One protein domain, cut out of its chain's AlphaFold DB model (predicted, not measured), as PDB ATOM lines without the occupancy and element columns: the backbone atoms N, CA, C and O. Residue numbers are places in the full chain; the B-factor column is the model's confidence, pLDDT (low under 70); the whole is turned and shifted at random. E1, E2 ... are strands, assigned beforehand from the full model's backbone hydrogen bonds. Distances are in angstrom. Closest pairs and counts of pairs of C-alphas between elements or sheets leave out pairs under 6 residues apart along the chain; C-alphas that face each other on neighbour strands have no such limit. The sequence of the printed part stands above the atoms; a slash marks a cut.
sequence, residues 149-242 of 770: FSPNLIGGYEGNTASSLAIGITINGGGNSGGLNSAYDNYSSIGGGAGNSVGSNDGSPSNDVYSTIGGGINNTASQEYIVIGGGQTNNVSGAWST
ATOM      1  N   PHE A 149       4.198  12.842 -13.485       65.81
ATOM      2  CA  PHE A 149       3.471  12.237 -14.613       65.81
ATOM      3  C   PHE A 149       2.745  10.928 -14.267       65.81
ATOM      4  O   PHE A 149       1.555  10.801 -14.552       65.81
ATOM      5  N   SER A 150       3.427   9.950 -13.663       70.50
ATOM      6  CA  SER A 150       2.843   8.649 -13.305       70.50
ATOM      7  C   SER A 150       3.645   7.965 -12.185       70.50
ATOM      8  O   SER A 150       4.847   7.743 -12.343       70.50
ATOM      9  N   PRO A 151       3.020   7.628 -11.038       73.69
ATOM     10  CA  PRO A 151       3.741   7.152  -9.859       73.69
ATOM     11  C   PRO A 151       4.406   5.793 -10.097       73.69
ATOM     12  O   PRO A 151       3.816   4.906 -10.713       73.69
ATOM     13  N   ASN A 152       5.601   5.614  -9.534       83.06
ATOM     14  CA  ASN A 152       6.291   4.324  -9.535       83.06
ATOM     15  C   ASN A 152       5.775   3.467  -8.367       83.06
ATOM     16  O   ASN A 152       5.545   3.985  -7.268       83.06
ATOM     17  N   LEU A 153       5.602   2.165  -8.594       84.81
ATOM     18  CA  LEU A 153       5.035   1.219  -7.632       84.81
ATOM     19  C   LEU A 153       6.111   0.259  -7.117       84.81
ATOM     20  O   LEU A 153       6.728  -0.448  -7.913       84.81
ATOM     21  N   ILE A 154       6.334   0.227  -5.801       84.56
ATOM     22  CA  ILE A 154       7.436  -0.528  -5.191       84.56
ATOM     23  C   ILE A 154       6.901  -1.367  -4.024       84.56
ATOM     24  O   ILE A 154       6.355  -0.839  -3.051       84.56
ATOM     25  N   GLY A 155       7.078  -2.685  -4.118       80.38
ATOM     26  CA  GLY A 155       6.750  -3.642  -3.066       80.38
ATOM     27  C   GLY A 155       7.810  -4.730  -2.887       80.38
ATOM     28  O   GLY A 155       8.701  -4.912  -3.722       80.38
ATOM     29  N   GLY A 156       7.694  -5.474  -1.787       84.50
ATOM     30  CA  GLY A 156       8.618  -6.548  -1.414       84.50
ATOM     31  C   GLY A 156       9.542  -6.143  -0.267       84.50
ATOM     32  O   GLY A 156       9.102  -5.529   0.701       84.50
ATOM     33  N   TYR A 157      10.816  -6.521  -0.360       85.00
ATOM     34  CA  TYR A 157      11.838  -6.151   0.612       85.00
ATOM     35  C   TYR A 157      12.115  -4.640   0.590       85.00
ATOM     36  O   TYR A 157      12.182  -4.018  -0.471       85.00
ATOM     37  N   GLU A 158      12.310  -4.059   1.775       77.81
ATOM     38  CA  GLU A 158      12.438  -2.610   1.996       77.81
ATOM     39  C   GLU A 158      13.594  -1.951   1.223       77.81
ATOM     40  O   GLU A 158      13.524  -0.766   0.910       77.81
ATOM     41  N   GLY A 159      14.633  -2.721   0.879       80.50
ATOM     42  CA  GLY A 159      15.791  -2.251   0.119       80.50
ATOM     43  C   GLY A 159      15.627  -2.232  -1.408       80.50
ATOM     44  O   GLY A 159      16.591  -1.897  -2.090       80.50
ATOM     45  N   ASN A 160      14.474  -2.613  -1.972       86.06
ATOM     46  CA  ASN A 160      14.251  -2.548  -3.425       86.06
ATOM     47  C   ASN A 160      14.267  -1.091  -3.924       86.06
ATOM     48  O   ASN A 160      13.686  -0.206  -3.293       86.06
ATOM     49  N   THR A 161      14.905  -0.831  -5.071       85.00
ATOM     50  CA  THR A 161      15.173   0.537  -5.547       85.00
ATOM     51  C   THR A 161      14.560   0.845  -6.910       85.00
ATOM     52  O   THR A 161      14.413  -0.018  -7.772       85.00
ATOM     53  N   ALA A 162      14.218   2.116  -7.118       82.94
ATOM     54  CA  ALA A 162      13.821   2.650  -8.413       82.94
ATOM     55  C   ALA A 162      14.395   4.060  -8.592       82.94
ATOM     56  O   ALA A 162      14.465   4.830  -7.625       82.94
ATOM     57  N   SER A 163      14.764   4.416  -9.821       82.12
ATOM     58  CA  SER A 163      15.226   5.758 -10.190       82.12
ATOM     59  C   SER A 163      14.237   6.858  -9.777       82.12
ATOM     60  O   SER A 163      13.022   6.655  -9.696       82.12
ATOM     61  N   SER A 164      14.766   8.049  -9.483       72.12
ATOM     62  CA  SER A 164      13.972   9.262  -9.244       72.12
ATOM     63  C   SER A 164      13.625  10.026 -10.521       72.12
ATOM     64  O   SER A 164      12.807  10.940 -10.459       72.12
ATOM     65  N   LEU A 165      14.275   9.701 -11.643       77.06
ATOM     66  CA  LEU A 165      14.116  10.398 -12.923       77.06
ATOM     67  C   LEU A 165      13.161   9.665 -13.879       77.06
ATOM     68  O   LEU A 165      12.649  10.280 -14.810       77.06
ATOM     69  N   ALA A 166      12.911   8.375 -13.637       80.44
ATOM     70  CA  ALA A 166      12.055   7.534 -14.463       80.44
ATOM     71  C   ALA A 166      10.597   7.464 -13.979       80.44
ATOM     72  O   ALA A 166      10.310   7.573 -12.781       80.44
ATOM     73  N   ILE A 167       9.684   7.227 -14.923       82.31
ATOM     74  CA  ILE A 167       8.231   7.167 -14.720       82.31
ATOM     75  C   ILE A 167       7.651   5.789 -15.080       82.31
ATOM     76  O   ILE A 167       8.159   5.087 -15.956       82.31
ATOM     77  N   GLY A 168       6.551   5.410 -14.424       79.88
ATOM     78  CA  GLY A 168       5.819   4.167 -14.699       79.88
ATOM     79  C   GLY A 168       6.512   2.866 -14.267       79.88
ATOM     80  O   GLY A 168       6.090   1.799 -14.706       79.88
ATOM     81  N   ILE A 169       7.548   2.925 -13.422       86.12
ATOM     82  CA  ILE A 169       8.252   1.728 -12.926       86.12
ATOM     83  C   ILE A 169       7.329   0.892 -12.030       86.12
ATOM     84  O   ILE A 169       6.648   1.433 -11.157       86.12
ATOM     85  N   THR A 170       7.366  -0.435 -12.185       88.06
ATOM     86  CA  THR A 170       6.669  -1.382 -11.294       88.06
ATOM     87  C   THR A 170       7.617  -2.457 -10.763       88.06
ATOM     88  O   THR A 170       8.226  -3.176 -11.546       88.06
ATOM     89  N   ILE A 171       7.684  -2.637  -9.441       87.94
ATOM     90  CA  ILE A 171       8.326  -3.775  -8.759       87.94
ATOM     91  C   ILE A 171       7.273  -4.404  -7.836       87.94
ATOM     92  O   ILE A 171       6.930  -3.826  -6.806       87.94
ATOM     93  N   ASN A 172       6.728  -5.571  -8.203       83.88
ATOM     94  CA  ASN A 172       5.574  -6.161  -7.499       83.88
ATOM     95  C   ASN A 172       5.926  -7.048  -6.285       83.88
ATOM     96  O   ASN A 172       5.020  -7.580  -5.646       83.88
ATOM     97  N   GLY A 173       7.211  -7.209  -5.954       81.75
ATOM     98  CA  GLY A 173       7.663  -8.015  -4.823       81.75
ATOM     99  C   GLY A 173       9.130  -8.438  -4.914       81.75
ATOM    100  O   GLY A 173       9.895  -7.961  -5.754       81.75
ATOM    101  N   GLY A 174       9.509  -9.395  -4.062       85.62
ATOM    102  CA  GLY A 174      10.866  -9.946  -4.008       85.62
ATOM    103  C   GLY A 174      11.884  -9.026  -3.325       85.62
ATOM    104  O   GLY A 174      11.514  -8.093  -2.616       85.62
ATOM    105  N   GLY A 175      13.165  -9.304  -3.550       80.81
ATOM    106  CA  GLY A 175      14.307  -8.702  -2.870       80.81
ATOM    107  C   GLY A 175      14.664  -9.421  -1.564       80.81
ATOM    108  O   GLY A 175      13.810 -10.031  -0.919       80.81
ATOM    109  N   ASN A 176      15.934  -9.361  -1.164       85.81
ATOM    110  CA  ASN A 176      16.407  -9.788   0.155       85.81
ATOM    111  C   ASN A 176      17.716  -9.073   0.549       85.81
ATOM    112  O   ASN A 176      18.323  -8.363  -0.256       85.81
ATOM    113  N   SER A 177      18.173  -9.286   1.786       77.31
ATOM    114  CA  SER A 177      19.507  -8.855   2.221       77.31
ATOM    115  C   SER A 177      20.585  -9.611   1.433       77.31
ATOM    116  O   SER A 177      20.798 -10.804   1.650       77.31
ATOM    117  N   GLY A 178      21.228  -8.912   0.491       78.69
ATOM    118  CA  GLY A 178      22.210  -9.464  -0.452       78.69
ATOM    119  C   GLY A 178      21.742  -9.545  -1.914       78.69
ATOM    120  O   GLY A 178      22.573  -9.768  -2.788       78.69
ATOM    121  N   GLY A 179      20.455  -9.321  -2.199       84.00
ATOM    122  CA  GLY A 179      19.875  -9.421  -3.541       84.00
ATOM    123  C   GLY A 179      18.691  -8.472  -3.717       84.00
ATOM    124  O   GLY A 179      17.535  -8.889  -3.667       84.00
ATOM    125  N   LEU A 180      18.980  -7.187  -3.922       89.31
ATOM    126  CA  LEU A 180      17.981  -6.131  -4.130       89.31
ATOM    127  C   LEU A 180      17.465  -6.139  -5.575       89.31
ATOM    128  O   LEU A 180      18.241  -6.393  -6.491       89.31
ATOM    129  N   ASN A 181      16.186  -5.833  -5.789       87.56
ATOM    130  CA  ASN A 181      15.663  -5.572  -7.133       87.56
ATOM    131  C   ASN A 181      15.758  -4.065  -7.443       87.56
ATOM    132  O   ASN A 181      15.401  -3.243  -6.592       87.56
ATOM    133  N   SER A 182      16.219  -3.713  -8.646       89.56
ATOM    134  CA  SER A 182      16.530  -2.334  -9.053       89.56
ATOM    135  C   SER A 182      16.013  -2.010 -10.457       89.56
ATOM    136  O   SER A 182      16.180  -2.809 -11.378       89.56
ATOM    137  N   ALA A 183      15.421  -0.825 -10.628       87.00
ATOM    138  CA  ALA A 183      14.881  -0.355 -11.907       87.00
ATOM    139  C   ALA A 183      15.284   1.100 -12.217       87.00
ATOM    140  O   ALA A 183      15.096   1.987 -11.376       87.00
ATOM    141  N   TYR A 184      15.805   1.355 -13.419       86.38
ATOM    142  CA  TYR A 184      16.460   2.628 -13.751       86.38
ATOM    143  C   TYR A 184      15.665   3.533 -14.706       86.38
ATOM    144  O   TYR A 184      15.599   4.737 -14.444       86.38
ATOM    145  N   ASP A 185      14.972   2.975 -15.706       86.19
ATOM    146  CA  ASP A 185      14.439   3.750 -16.844       86.19
ATOM    147  C   ASP A 185      12.913   3.678 -17.013       86.19
ATOM    148  O   ASP A 185      12.206   2.931 -16.326       86.19
ATOM    149  N   ASN A 186      12.379   4.495 -17.924       85.06
ATOM    150  CA  ASN A 186      10.944   4.656 -18.146       85.06
ATOM    151  C   ASN A 186      10.259   3.347 -18.562       85.06
ATOM    152  O   ASN A 186      10.716   2.629 -19.451       85.06
ATOM    153  N   TYR A 187       9.104   3.074 -17.950       72.00
ATOM    154  CA  TYR A 187       8.304   1.865 -18.185       72.00
ATOM    155  C   TYR A 187       9.052   0.536 -17.918       72.00
ATOM    156  O   TYR A 187       8.685  -0.497 -18.477       72.00
ATOM    157  N   SER A 188      10.069   0.549 -17.042       74.19
ATOM    158  CA  SER A 188      10.786  -0.659 -16.597       74.19
ATOM    159  C   SER A 188       9.970  -1.539 -15.638       74.19
ATOM    160  O   SER A 188       9.198  -1.043 -14.808       74.19
ATOM    161  N   SER A 189      10.176  -2.857 -15.713       70.19
ATOM    162  CA  SER A 189       9.231  -3.847 -15.186       70.19
ATOM    163  C   SER A 189       9.877  -5.014 -14.410       70.19
ATOM    164  O   SER A 189      10.588  -5.836 -14.979       70.19
ATOM    165  N   ILE A 190       9.511  -5.088 -13.120       66.44
ATOM    166  CA  ILE A 190       9.263  -6.270 -12.259       66.44
ATOM    167  C   ILE A 190      10.484  -7.226 -12.068       66.44
ATOM    168  O   ILE A 190      11.612  -6.865 -12.369       66.44
ATOM    169  N   GLY A 191      10.451  -8.317 -11.290       60.34
ATOM    170  CA  GLY A 191       9.692  -9.555 -11.534       60.34
ATOM    171  C   GLY A 191       9.383 -10.392 -10.281       60.34
ATOM    172  O   GLY A 191       9.078 -11.575 -10.385       60.34
ATOM    173  N   GLY A 192       9.566  -9.841  -9.078       74.19
ATOM    174  CA  GLY A 192       9.815 -10.671  -7.896       74.19
ATOM    175  C   GLY A 192      11.254 -11.198  -7.905       74.19
ATOM    176  O   GLY A 192      12.141 -10.582  -8.498       74.19
ATOM    177  N   GLY A 193      11.517 -12.328  -7.242       79.81
ATOM    178  CA  GLY A 193      12.881 -12.873  -7.173       79.81
ATOM    179  C   GLY A 193      13.844 -11.986  -6.368       79.81
ATOM    180  O   GLY A 193      13.383 -11.269  -5.486       79.81
ATOM    181  N   ALA A 194      15.154 -12.030  -6.628       81.88
ATOM    182  CA  ALA A 194      16.156 -11.240  -5.894       81.88
ATOM    183  C   ALA A 194      17.384 -10.888  -6.758       81.88
ATOM    184  O   ALA A 194      17.894 -11.740  -7.478       81.88
ATOM    185  N   GLY A 195      17.903  -9.663  -6.656       84.31
ATOM    186  CA  GLY A 195      19.099  -9.236  -7.397       84.31
ATOM    187  C   GLY A 195      18.850  -8.845  -8.859       84.31
ATOM    188  O   GLY A 195      19.805  -8.772  -9.627       84.31
ATOM    189  N   ASN A 196      17.597  -8.653  -9.281       86.62
ATOM    190  CA  ASN A 196      17.266  -8.369 -10.683       86.62
ATOM    191  C   ASN A 196      17.421  -6.871 -11.011       86.62
ATOM    192  O   ASN A 196      17.016  -6.019 -10.218       86.62
ATOM    193  N   SER A 197      17.979  -6.561 -12.185       88.50
ATOM    194  CA  SER A 197      18.305  -5.203 -12.642       88.50
ATOM    195  C   SER A 197      17.691  -4.919 -14.011       88.50
ATOM    196  O   SER A 197      17.965  -5.636 -14.974       88.50
ATOM    197  N   VAL A 198      16.888  -3.859 -14.111       86.25
ATOM    198  CA  VAL A 198      16.179  -3.489 -15.344       86.25
ATOM    199  C   VAL A 198      16.398  -2.014 -15.705       86.25
ATOM    200  O   VAL A 198      16.231  -1.128 -14.864       86.25
ATOM    201  N   GLY A 199      16.799  -1.761 -16.952       76.50
ATOM    202  CA  GLY A 199      17.358  -0.482 -17.396       76.50
ATOM    203  C   GLY A 199      18.860  -0.337 -17.101       76.50
ATOM    204  O   GLY A 199      19.450  -1.170 -16.400       76.50
ATOM    205  N   SER A 200      19.484   0.721 -17.616       76.88
ATOM    206  CA  SER A 200      20.879   1.084 -17.356       76.88
ATOM    207  C   SER A 200      20.993   2.247 -16.367       76.88
ATOM    208  O   SER A 200      20.277   3.240 -16.395       76.88
ATOM    209  N   ASN A 201      21.954   2.147 -15.448       77.94
ATOM    210  CA  ASN A 201      22.198   3.183 -14.443       77.94
ATOM    211  C   ASN A 201      23.142   4.286 -14.973       77.94
ATOM    212  O   ASN A 201      24.121   4.629 -14.308       77.94
ATOM    213  N   ASP A 202      22.896   4.796 -16.186       77.94
ATOM    214  CA  ASP A 202      23.698   5.864 -16.816       77.94
ATOM    215  C   ASP A 202      23.179   7.287 -16.499       77.94
ATOM    216  O   ASP A 202      23.921   8.265 -16.603       77.94
ATOM    217  N   GLY A 203      21.925   7.393 -16.040       72.62
ATOM    218  CA  GLY A 203      21.248   8.643 -15.687       72.62
ATOM    219  C   GLY A 203      20.312   9.209 -16.765       72.62
ATOM    220  O   GLY A 203      19.754  10.289 -16.557       72.62
ATOM    221  N   SER A 204      20.113   8.506 -17.883       79.50
ATOM    222  CA  SER A 204      19.294   8.917 -19.027       79.50
ATOM    223  C   SER A 204      18.009   8.071 -19.137       79.50
ATOM    224  O   SER A 204      17.943   7.202 -19.999       79.50
ATOM    225  N   PRO A 205      16.929   8.365 -18.373       71.69
ATOM    226  CA  PRO A 205      15.757   7.489 -18.169       71.69
ATOM    227  C   PRO A 205      14.917   7.128 -19.415       71.69
ATOM    228  O   PRO A 205      13.837   6.552 -19.290       71.69
ATOM    229  N   SER A 206      15.344   7.515 -20.615       76.19
ATOM    230  CA  SER A 206      14.650   7.345 -21.895       76.19
ATOM    231  C   SER A 206      15.481   6.618 -22.964       76.19
ATOM    232  O   SER A 206      15.177   6.768 -24.144       76.19
ATOM    233  N   ASN A 207      16.534   5.892 -22.580       70.69
ATOM    234  CA  ASN A 207      17.326   5.024 -23.463       70.69
ATOM    235  C   ASN A 207      16.722   3.603 -23.571       70.69
ATOM    236  O   ASN A 207      16.394   3.158 -24.668       70.69
ATOM    237  N   ASP A 208      16.477   2.933 -22.443       73.62
ATOM    238  CA  ASP A 208      16.243   1.482 -22.363       73.62
ATOM    239  C   ASP A 208      14.764   1.137 -22.108       73.62
ATOM    240  O   ASP A 208      14.399   0.266 -21.307       73.62
ATOM    241  N   VAL A 209      13.885   1.880 -22.781       72.19
ATOM    242  CA  VAL A 209      12.442   1.932 -22.516       72.19
ATOM    243  C   VAL A 209      11.767   0.560 -22.713       72.19
ATOM    244  O   VAL A 209      12.149  -0.240 -23.567       72.19
ATOM    245  N   TYR A 210      10.724   0.288 -21.920       73.88
ATOM    246  CA  TYR A 210       9.889  -0.930 -21.978       73.88
ATOM    247  C   TYR A 210      10.557  -2.245 -21.513       73.88
ATOM    248  O   TYR A 210       9.954  -3.317 -21.631       73.88
ATOM    249  N   SER A 211      11.762  -2.186 -20.940       76.88
ATOM    250  CA  SER A 211      12.487  -3.353 -20.411       76.88
ATOM    251  C   SER A 211      11.717  -4.108 -19.309       76.88
ATOM    252  O   SER A 211      11.200  -3.508 -18.365       76.88
ATOM    253  N   THR A 212      11.652  -5.442 -19.397       80.88
ATOM    254  CA  THR A 212      10.807  -6.313 -18.555       80.88
ATOM    255  C   THR A 212      11.527  -7.570 -18.052       80.88
ATOM    256  O   THR A 212      12.081  -8.344 -18.832       80.88
ATOM    257  N   ILE A 213      11.420  -7.839 -16.747       80.50
ATOM    258  CA  ILE A 213      11.867  -9.063 -16.073       80.50
ATOM    259  C   ILE A 213      10.684  -9.699 -15.319       80.50
ATOM    260  O   ILE A 213      10.003  -9.062 -14.521       80.50
ATOM    261  N   GLY A 214      10.444 -10.990 -15.557       74.81
ATOM    262  CA  GLY A 214       9.362 -11.787 -14.962       74.81
ATOM    263  C   GLY A 214       9.716 -12.504 -13.653       74.81
ATOM    264  O   GLY A 214       8.843 -13.127 -13.055       74.81
ATOM    265  N   GLY A 215      10.975 -12.429 -13.204       72.06
ATOM    266  CA  GLY A 215      11.435 -12.917 -11.899       72.06
ATOM    267  C   GLY A 215      12.856 -13.478 -11.926       72.06
ATOM    268  O   GLY A 215      13.640 -13.176 -12.823       72.06
ATOM    269  N   GLY A 216      13.178 -14.336 -10.953       74.00
ATOM    270  CA  GLY A 216      14.455 -15.059 -10.891       74.00
ATOM    271  C   GLY A 216      15.530 -14.414 -10.005       74.00
ATOM    272  O   GLY A 216      15.209 -13.651  -9.096       74.00
ATOM    273  N   ILE A 217      16.795 -14.775 -10.220       73.56
ATOM    274  CA  ILE A 217      17.940 -14.334  -9.412       73.56
ATOM    275  C   ILE A 217      19.021 -13.710 -10.304       73.56
ATOM    276  O   ILE A 217      19.485 -14.354 -11.238       73.56
ATOM    277  N   ASN A 218      19.498 -12.508  -9.977       79.12
ATOM    278  CA  ASN A 218      20.620 -11.854 -10.671       79.12
ATOM    279  C   ASN A 218      20.437 -11.724 -12.202       79.12
ATOM    280  O   ASN A 218      21.371 -12.002 -12.952       79.12
ATOM    281  N   ASN A 219      19.240 -11.367 -12.680       77.44
ATOM    282  CA  ASN A 219      18.974 -11.169 -14.111       77.44
ATOM    283  C   ASN A 219      19.117  -9.692 -14.513       77.44
ATOM    284  O   ASN A 219      18.621  -8.825 -13.794       77.44
ATOM    285  N   THR A 220      19.728  -9.422 -15.672       83.25
ATOM    286  CA  THR A 220      19.996  -8.062 -16.177       83.25
ATOM    287  C   THR A 220      19.413  -7.838 -17.574       83.25
ATOM    288  O   THR A 220      19.647  -8.637 -18.484       83.25
ATOM    289  N   ALA A 221      18.696  -6.724 -17.745       77.38
ATOM    290  CA  ALA A 221      18.151  -6.238 -19.015       77.38
ATOM    291  C   ALA A 221      18.393  -4.723 -19.142       77.38
ATOM    292  O   ALA A 221      17.878  -3.974 -18.316       77.38
ATOM    293  N   SER A 222      19.162  -4.271 -20.139       73.69
ATOM    294  CA  SER A 222      19.636  -2.872 -20.225       73.69
ATOM    295  C   SER A 222      19.732  -2.324 -21.662       73.69
ATOM    296  O   SER A 222      20.813  -1.926 -22.090       73.69
ATOM    297  N   GLN A 223      18.640  -2.427 -22.430       70.69
ATOM    298  CA  GLN A 223      18.375  -1.782 -23.734       70.69
ATOM    299  C   GLN A 223      16.861  -1.907 -24.050       70.69
ATOM    300  O   GLN A 223      16.173  -2.713 -23.426       70.69
ATOM    301  N   GLU A 224      16.333  -1.148 -25.020       71.12
ATOM    302  CA  GLU A 224      14.892  -1.083 -25.357       71.12
ATOM    303  C   GLU A 224      14.234  -2.468 -25.652       71.12
ATOM    304  O   GLU A 224      14.853  -3.379 -26.206       71.12
ATOM    305  N   TYR A 225      12.950  -2.628 -25.291       66.81
ATOM    306  CA  TYR A 225      12.078  -3.802 -25.559       66.81
ATOM    307  C   TYR A 225      12.545  -5.201 -25.070       66.81
ATOM    308  O   TYR A 225      12.126  -6.229 -25.625       66.81
ATOM    309  N   ILE A 226      13.374  -5.308 -24.026       70.88
ATOM    310  CA  ILE A 226      13.793  -6.619 -23.480       70.88
ATOM    311  C   ILE A 226      12.680  -7.305 -22.669       70.88
ATOM    312  O   ILE A 226      11.987  -6.662 -21.886       70.88
ATOM    313  N   VAL A 227      12.554  -8.635 -22.797       71.44
ATOM    314  CA  VAL A 227      11.665  -9.479 -21.972       71.44
ATOM    315  C   VAL A 227      12.404 -10.732 -21.476       71.44
ATOM    316  O   VAL A 227      12.709 -11.625 -22.264       71.44
ATOM    317  N   ILE A 228      12.641 -10.838 -20.163       71.69
ATOM    318  CA  ILE A 228      13.240 -12.018 -19.506       71.69
ATOM    319  C   ILE A 228      12.169 -12.763 -18.699       71.69
ATOM    320  O   ILE A 228      11.620 -12.218 -17.747       71.69
ATOM    321  N   GLY A 229      11.895 -14.031 -19.027       64.31
ATOM    322  CA  GLY A 229      10.858 -14.837 -18.356       64.31
ATOM    323  C   GLY A 229      11.192 -15.328 -16.936       64.31
ATOM    324  O   GLY A 229      10.292 -15.721 -16.201       64.31
ATOM    325  N   GLY A 230      12.469 -15.309 -16.541       62.91
ATOM    326  CA  GLY A 230      12.957 -15.771 -15.237       62.91
ATOM    327  C   GLY A 230      14.338 -16.431 -15.335       62.91
ATOM    328  O   GLY A 230      15.023 -16.313 -16.349       62.91
ATOM    329  N   GLY A 231      14.753 -17.155 -14.291       62.50
ATOM    330  CA  GLY A 231      16.027 -17.894 -14.251       62.50
ATOM    331  C   GLY A 231      17.078 -17.289 -13.312       62.50
ATOM    332  O   GLY A 231      16.729 -16.490 -12.449       62.50
ATOM    333  N   GLN A 232      18.347 -17.688 -13.453       63.53
ATOM    334  CA  GLN A 232      19.456 -17.238 -12.604       63.53
ATOM    335  C   GLN A 232      20.647 -16.782 -13.458       63.53
ATOM    336  O   GLN A 232      21.203 -17.615 -14.159       63.53
ATOM    337  N   THR A 233      21.131 -15.545 -13.320       70.19
ATOM    338  CA  THR A 233      22.300 -14.986 -14.054       70.19
ATOM    339  C   THR A 233      22.119 -14.747 -15.563       70.19
ATOM    340  O   THR A 233      23.105 -14.735 -16.300       70.19
ATOM    341  N   ASN A 234      20.888 -14.500 -16.025       68.06
ATOM    342  CA  ASN A 234      20.630 -14.108 -17.419       68.06
ATOM    343  C   ASN A 234      21.097 -12.668 -17.710       68.06
ATOM    344  O   ASN A 234      20.968 -11.789 -16.856       68.06
ATOM    345  N   ASN A 235      21.565 -12.409 -18.933       67.25
ATOM    346  CA  ASN A 235      22.109 -11.119 -19.372       67.25
ATOM    347  C   ASN A 235      21.725 -10.864 -20.843       67.25
ATOM    348  O   ASN A 235      22.006 -11.726 -21.667       67.25
ATOM    349  N   VAL A 236      21.071  -9.744 -21.179       64.38
ATOM    350  CA  VAL A 236      20.526  -9.460 -22.532       64.38
ATOM    351  C   VAL A 236      20.583  -7.956 -22.847       64.38
ATOM    352  O   VAL A 236      20.430  -7.139 -21.939       64.38
ATOM    353  N   SER A 237      20.740  -7.577 -24.125       57.75
ATOM    354  CA  SER A 237      20.773  -6.166 -24.543       57.75
ATOM    355  C   SER A 237      20.164  -5.874 -25.940       57.75
ATOM    356  O   SER A 237      20.927  -5.648 -26.869       57.75
ATOM    357  N   GLY A 238      18.821  -5.788 -26.071       51.25
ATOM    358  CA  GLY A 238      18.202  -4.720 -26.906       51.25
ATOM    359  C   GLY A 238      17.259  -4.978 -28.099       51.25
ATOM    360  O   GLY A 238      17.349  -4.225 -29.057       51.25
ATOM    361  N   ALA A 239      16.334  -5.954 -28.068       47.53
ATOM    362  CA  ALA A 239      15.308  -6.219 -29.112       47.53
ATOM    363  C   ALA A 239      15.655  -7.047 -30.386       47.53
ATOM    364  O   ALA A 239      14.899  -7.017 -31.360       47.53
ATOM    365  N   TRP A 240      16.729  -7.827 -30.536       44.50
ATOM    366  CA  TRP A 240      17.731  -8.334 -29.602       44.50
ATOM    367  C   TRP A 240      17.196  -8.999 -28.293       44.50
ATOM    368  O   TRP A 240      17.897  -9.041 -27.282       44.50
ATOM    369  N   SER A 241      15.951  -9.504 -28.262       49.72
ATOM    370  CA  SER A 241      15.285 -10.007 -27.032       49.72
ATOM    371  C   SER A 241      15.142 -11.535 -26.994       49.72
ATOM    372  O   SER A 241      14.585 -12.132 -27.913       49.72
ATOM    373  N   THR A 242      15.611 -12.199 -25.928       49.72
ATOM    374  CA  THR A 242      15.550 -13.671 -25.771       49.72
ATOM    375  C   THR A 242      15.419 -14.128 -24.318       49.72
ATOM    376  O   THR A 242      15.822 -13.449 -23.379       49.72
TER     377      THR A 242
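Overview. This is residues 149 to 242 of the 770 residues of the protein "Peptidase S74 domain-containing protein" of Herpetosiphon aurantiacus (strain ATCC 23779 / DSM 785 / 114-95) (UniProt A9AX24). With little regular structure in named elements, the chain winds in stacked turns, a solenoid with E1 and E2 side by side in the first turns and short parallel pairings joining later turns. The printed part has 94 residues, with no named helix and two named strands, E1 then E2, in one parallel sheet; the class is all strand, though named elements hold only 7 residues. It is compact, with a radius of gyration of the C-alphas of 11.5 A, spanning 30 by 29 by 19 A.

Along the chain. E1, residues 152 to 155, begins at C-alpha 152 (6.291, 4.324, -9.535) and is 10.3 A long. E2, residues 170 to 172, ends at C-alpha 172 (5.574, -6.161, -7.499) and is 6.2 A long.

Arrangement. E1 and E2 are parallel neighbours at 16 degrees. C-alphas 153 and 170 face each other at 4.8 A. N 171 and O 153 are within hydrogen-bond range at 2.8 A. Residues 182 to 183 pair in parallel with residues 161 to 162 and 197 to 198.

Size, cuts and confidence. The farthest C-alphas, Phe 149 and Gln 232, are 33.6 A apart. The printed part has no cut. The E1 to E2 link is long, with 14 residues. Mean pLDDT of the printed part is 75.8; residues 234 to 242 are among those under 70.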